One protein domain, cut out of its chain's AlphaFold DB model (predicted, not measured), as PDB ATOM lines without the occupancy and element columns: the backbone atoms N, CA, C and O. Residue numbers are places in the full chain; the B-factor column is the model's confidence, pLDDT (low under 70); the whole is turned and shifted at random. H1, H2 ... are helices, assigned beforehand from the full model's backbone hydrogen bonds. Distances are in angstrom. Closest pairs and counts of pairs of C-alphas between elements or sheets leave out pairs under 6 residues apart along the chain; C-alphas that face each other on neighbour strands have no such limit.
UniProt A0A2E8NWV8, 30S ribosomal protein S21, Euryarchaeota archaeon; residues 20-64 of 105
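Overview. This is residues 20 to 64 of the 105 residues of the protein "30S ribosomal protein S21" of Euryarchaeota archaeon (UniProt A0A2E8NWV8). A long winding stretch, residues 20 to 37, leads into two helices set end to end with a corner between them, the longer H1 and then the shorter H2. Residues 56 to 64, of which 56 to 61 belong to H2, stand free and stick out at one end. The printed part has 45 residues, two named helices, no named strand, and its class is all helix. It is loose, with a radius of gyration of the C-alphas of 13.3 A, and only just elongated, spanning 43 by 23 by 13 A.

Along the chain. Start at C-alpha 20, at (124.679, 121.072, 146.686), and pass through residues 20 to 37, with no named element. Find C-alpha 38 at (120.683, 115.860, 166.465); from there H1, residues 38 to 52, runs 21.2 A. H2, residues 54 to 61, runs 10.5 A to C-alpha 61 at (110.938, 94.374, 148.378).

Arrangement. Look at Leu 49 and Leu 55, whose C-alphas, 6.5 A apart, are the closest of H1 and H2. The helices are close but not clearly touching, with 2 pairs of C-alphas within 8 A. They run the same way at a steep tilt of 56 degrees. In both, every O i to N i+4 pair is within hydrogen-bond range.

Size, cuts and confidence. The C-alphas farthest apart, Asn 35 and Phe 64, are 43.7 A apart. The printed part has no cut, and the H1 to H2 link is tight. Residues 20 to 27 have pLDDT under 70.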
ATOM      1  N   ARG A  20     124.110 121.212 145.330       49.56
ATOM      2  CA  ARG A  20     124.679 121.072 146.686       49.56
ATOM      3  C   ARG A  20     125.541 119.817 146.752       49.56
ATOM      4  O   ARG A  20     125.211 118.875 147.460       49.56
ATOM      5  N   ILE A  21     126.584 119.779 145.931       53.38
ATOM      6  CA  ILE A  21     127.769 119.011 146.300       53.38
ATOM      7  C   ILE A  21     128.589 120.007 147.108       53.38
ATOM      8  O   ILE A  21     129.203 120.920 146.565       53.38
ATOM      9  N   ASP A  22     128.451 119.924 148.421       55.47
ATOM     10  CA  ASP A  22     129.267 120.649 149.378       55.47
ATOM     11  C   ASP A  22     130.742 120.310 149.114       55.47
ATOM     12  O   ASP A  22     131.058 119.187 148.721       55.47
ATOM     13  N   ALA A  23     131.653 121.261 149.338       55.50
ATOM     14  CA  ALA A  23     133.092 121.124 149.064       55.50
ATOM     15  C   ALA A  23     133.769 119.903 149.736       55.50
ATOM     16  O   ALA A  23     134.887 119.546 149.391       55.50
ATOM     17  N   SER A  24     133.079 119.242 150.671       61.00
ATOM     18  CA  SER A  24     133.463 117.987 151.326       61.00
ATOM     19  C   SER A  24     133.074 116.715 150.547       61.00
ATOM     20  O   SER A  24     133.225 115.615 151.071       61.00
ATOM     21  N   GLY A  25     132.515 116.841 149.338       57.22
ATOM     22  CA  GLY A  25     132.045 115.714 148.525       57.22
ATOM     23  C   GLY A  25     130.754 115.058 149.033       57.22
ATOM     24  O   GLY A  25     130.334 114.032 148.505       57.22
ATOM     25  N   LYS A  26     130.083 115.632 150.041       58.44
ATOM     26  CA  LYS A  26     128.882 115.054 150.676       58.44
ATOM     27  C   LYS A  26     127.586 115.377 149.916       58.44
ATOM     28  O   LYS A  26     126.599 115.829 150.489       58.44
ATOM     29  N   GLY A  27     127.551 115.093 148.619       59.69
ATOM     30  CA  GLY A  27     126.322 115.160 147.825       59.69
ATOM     31  C   GLY A  27     125.461 113.907 148.016       59.69
ATOM     32  O   GLY A  27     125.870 112.821 147.622       59.69
ATOM     33  N   GLY A  28     124.267 114.039 148.608       73.25
ATOM     34  CA  GLY A  28     123.279 112.952 148.673       73.25
ATOM     35  C   GLY A  28     122.360 112.965 149.902       73.25
ATOM     36  O   GLY A  28     121.962 114.016 150.429       73.25
ATOM     37  N   LEU A  29     122.026 111.761 150.370       76.81
ATOM     38  CA  LEU A  29     121.136 111.497 151.502       76.81
ATOM     39  C   LEU A  29     121.739 111.892 152.869       76.81
ATOM     40  O   LEU A  29     121.087 111.770 153.897       76.81
ATOM     41  N   THR A  30     122.968 112.399 152.903       82.56
ATOM     42  CA  THR A  30     123.662 112.800 154.131       82.56
ATOM     43  C   THR A  30     123.064 114.081 154.731       82.56
ATOM     44  O   THR A  30     122.554 114.960 154.022       82.56
ATOM     45  N   VAL A  31     123.081 114.199 156.062       85.94
ATOM     46  CA  VAL A  31     122.653 115.403 156.793       85.94
ATOM     47  C   VAL A  31     123.695 115.751 157.846       85.94
ATOM     48  O   VAL A  31     123.987 114.945 158.721       85.94
ATOM     49  N   GLU A  32     124.219 116.973 157.783       86.50
ATOM     50  CA  GLU A  32     125.108 117.505 158.814       86.50
ATOM     51  C   GLU A  32     124.314 117.965 160.041       86.50
ATOM     52  O   GLU A  32     123.287 118.649 159.922       86.50
ATOM     53  N   VAL A  33     124.820 117.623 161.225       89.06
ATOM     54  CA  VAL A  33     124.328 118.161 162.493       89.06
ATOM     55  C   VAL A  33     124.986 119.520 162.712       89.06
ATOM     56  O   VAL A  33     126.204 119.647 162.638       89.06
ATOM     57  N   ARG A  34     124.178 120.549 162.971       87.12
ATOM     58  CA  ARG A  34     124.651 121.898 163.310       87.12
ATOM     59  C   ARG A  34     124.117 122.264 164.686       87.12
ATOM     60  O   ARG A  34     122.977 121.921 164.993       87.12
ATOM     61  N   ASN A  35     124.922 122.963 165.484       86.12
ATOM     62  CA  ASN A  35     124.554 123.452 166.820       86.12
ATOM     63  C   ASN A  35     124.118 122.335 167.792       86.12
ATOM     64  O   ASN A  35     123.209 122.537 168.588       86.12
ATOM     65  N   ASN A  36     124.717 121.142 167.676       86.25
ATOM     66  CA  ASN A  36     124.389 119.946 168.468       86.25
ATOM     67  C   ASN A  36     122.904 119.493 168.417       86.25
ATOM     68  O   ASN A  36     122.463 118.681 169.224       86.25
ATOM     69  N   ASP A  37     122.112 119.978 167.453       89.81
ATOM     70  CA  ASP A  37     120.699 119.604 167.311       89.81
ATOM     71  C   ASP A  37     120.544 118.339 166.448       89.81
ATOM     72  O   ASP A  37     120.251 118.374 165.243       89.81
ATOM     73  N   VAL A  38     120.763 117.191 167.089       89.56
ATOM     74  CA  VAL A  38     120.683 115.860 166.465       89.56
ATOM     75  C   VAL A  38     119.246 115.522 166.054       89.56
ATOM     76  O   VAL A  38     119.008 114.993 164.965       89.56
ATOM     77  N   ASN A  39     118.259 115.894 166.869       92.12
ATOM     78  CA  ASN A  39     116.848 115.594 166.615       92.12
ATOM     79  C   ASN A  39     116.356 116.231 165.312       92.12
ATOM     80  O   ASN A  39     115.674 115.598 164.496       92.12
ATOM     81  N   LYS A  40     116.733 117.486 165.061       88.75
ATOM     82  CA  LYS A  40     116.396 118.169 163.813       88.75
ATOM     83  C   LYS A  40     117.111 117.559 162.614       88.75
ATOM     84  O   LYS A  40     116.499 117.475 161.544       88.75
ATOM     85  N   ALA A  41     118.360 117.123 162.772       89.81
ATOM     86  CA  ALA A  41     119.090 116.426 161.717       89.81
ATOM     87  C   ALA A  41     118.404 115.101 161.336       89.81
ATOM     88  O   ALA A  41     118.124 114.883 160.156       89.81
ATOM     89  N   LEU A  42     117.999 114.294 162.321       91.12
ATOM     90  CA  LEU A  42     117.269 113.038 162.101       91.12
ATOM     91  C   LEU A  42     115.936 113.255 161.372       91.12
ATOM     92  O   LEU A  42     115.615 112.545 160.417       91.12
ATOM     93  N   ARG A  43     115.170 114.284 161.752       90.50
ATOM     94  CA  ARG A  43     113.912 114.628 161.061       90.50
ATOM     95  C   ARG A  43     114.143 115.016 159.600       90.50
ATOM     96  O   ARG A  43     113.364 114.622 158.730       90.50
ATOM     97  N   LYS A  44     115.201 115.783 159.318       89.19
ATOM     98  CA  LYS A  44     115.576 116.157 157.945       89.19
ATOM     99  C   LYS A  44     116.004 114.937 157.134       89.19
ATOM    100  O   LYS A  44     115.557 114.807 155.997       89.19
ATOM    101  N   LEU A  45     116.807 114.048 157.719       89.00
ATOM    102  CA  LEU A  45     117.257 112.809 157.087       89.00
ATOM    103  C   LEU A  45     116.066 111.921 156.717       89.00
ATOM    104  O   LEU A  45     115.909 111.548 155.558       89.00
ATOM    105  N   LYS A  46     115.154 111.688 157.667       89.94
ATOM    106  CA  LYS A  46     113.907 110.949 157.424       89.94
ATOM    107  C   LYS A  46     113.081 111.563 156.292       89.94
ATOM    108  O   LYS A  46     112.551 110.836 155.460       89.94
ATOM    109  N   LYS A  47     112.972 112.895 156.236       89.31
ATOM    110  CA  LYS A  47     112.227 113.575 155.167       89.31
ATOM    111  C   LYS A  47     112.904 113.415 153.799       89.31
ATOM    112  O   LYS A  47     112.201 113.185 152.823       89.31
ATOM    113  N   LYS A  48     114.239 113.498 153.722       87.50
ATOM    114  CA  LYS A  48     114.992 113.212 152.485       87.50
ATOM    115  C   LYS A  48     114.749 111.774 152.011       87.50
ATOM    116  O   LYS A  48     114.336 111.581 150.876       87.50
ATOM    117  N   LEU A  49     114.875 110.804 152.917       87.81
ATOM    118  CA  LEU A  49     114.592 109.385 152.672       87.81
ATOM    119  C   LEU A  49     113.176 109.129 152.136       87.81
ATOM    120  O   LEU A  49     112.978 108.363 151.198       87.81
ATOM    121  N   GLN A  50     112.173 109.782 152.725       88.00
ATOM    122  CA  GLN A  50     110.786 109.661 152.274       88.00
ATOM    123  C   GLN A  50     110.556 110.291 150.897       88.00
ATOM    124  O   GLN A  50     109.782 109.749 150.114       88.00
ATOM    125  N   ASN A  51     111.217 111.413 150.602       86.62
ATOM    126  CA  ASN A  51     111.109 112.080 149.306       86.62
ATOM    127  C   ASN A  51     111.745 111.258 148.180       86.62
ATOM    128  O   ASN A  51     111.202 111.231 147.080       86.62
ATOM    129  N   GLU A  52     112.872 110.599 148.454       85.62
ATOM    130  CA  GLU A  52     113.546 109.722 147.488       85.62
ATOM    131  C   GLU A  52     112.829 108.375 147.306       85.62
ATOM    132  O   GLU A  52     113.058 107.683 146.323       85.62
ATOM    133  N   GLY A  53     111.927 107.999 148.220       84.62
ATOM    134  CA  GLY A  53     111.123 106.779 148.103       84.62
ATOM    135  C   GLY A  53     111.864 105.485 148.458       84.62
ATOM    136  O   GLY A  53     111.252 104.419 148.433       84.62
ATOM    137  N   THR A  54     113.128 105.570 148.876       87.00
ATOM    138  CA  THR A  54     113.976 104.427 149.263       87.00
ATOM    139  C   THR A  54     113.343 103.576 150.365       87.00
ATOM    140  O   THR A  54     113.333 102.351 150.289       87.00
ATOM    141  N   LEU A  55     112.717 104.206 151.367       87.50
ATOM    142  CA  LEU A  55     111.997 103.480 152.422       87.50
ATOM    143  C   LEU A  55     110.788 102.692 151.891       87.50
ATOM    144  O   LEU A  55     110.482 101.619 152.407       87.50
ATOM    145  N   GLN A  56     110.089 103.227 150.885       88.50
ATOM    146  CA  GLN A  56     108.945 102.549 150.277       88.50
ATOM    147  C   GLN A  56     109.415 101.359 149.438       88.50
ATOM    148  O   GLN A  56     108.836 100.284 149.522       88.50
ATOM    149  N   GLU A  57     110.501 101.528 148.691       90.00
ATOM    150  CA  GLU A  57     111.115 100.467 147.895       90.00
ATOM    151  C   GLU A  57     111.605  99.305 148.766       90.00
ATOM    152  O   GLU A  57     111.314  98.149 148.464       90.00
ATOM    153  N   VAL A  58     112.283  99.599 149.881       93.25
ATOM    154  CA  VAL A  58     112.688  98.574 150.854       93.25
ATOM    155  C   VAL A  58     111.465  97.828 151.383       93.25
ATOM    156  O   VAL A  58     111.480  96.603 151.431       93.25
ATOM    157  N   ARG A  59     110.384  98.540 151.729       90.00
ATOM    158  CA  ARG A  59     109.131  97.931 152.205       90.00
ATOM    159  C   ARG A  59     108.506  97.009 151.155       90.00
ATOM    160  O   ARG A  59     108.074  95.914 151.498       90.00
ATOM    161  N   ASP A  60     108.476  97.445 149.901       89.81
ATOM    162  CA  ASP A  60     107.866  96.709 148.791       89.81
ATOM    163  C   ASP A  60     108.702  95.487 148.368       89.81
ATOM    164  O   ASP A  60     108.164  94.555 147.774       89.81
ATOM    165  N   ARG A  61     110.007  95.478 148.673       92.38
ATOM    166  CA  ARG A  61     110.938  94.374 148.378       92.38
ATOM    167  C   ARG A  61     111.040  93.314 149.477       92.38
ATOM    168  O   ARG A  61     111.671  92.290 149.245       92.38
ATOM    169  N   GLN A  62     110.440  93.528 150.650       92.94
ATOM    170  CA  GLN A  62     110.529  92.583 151.774       92.94
ATOM    171  C   GLN A  62     109.919  91.209 151.470       92.94
ATOM    172  O   GLN A  62     110.338  90.213 152.050       92.94
ATOM    173  N   TYR A  63     108.920  91.146 150.591       93.25
ATOM    174  CA  TYR A  63     108.224  89.917 150.230       93.25
ATOM    175  C   TYR A  63     107.796  89.958 148.766       93.25
ATOM    176  O   TYR A  63     107.569  91.024 148.188       93.25
ATOM    177  N   PHE A  64     107.668  88.782 148.153       94.12
ATOM    178  CA  PHE A  64     107.168  88.682 146.790       94.12
ATOM    179  C   PHE A  64     105.675  89.025 146.740       94.12
ATOM    180  O   PHE A  64     104.850  88.387 147.394       94.12
TER     181      PHE A  64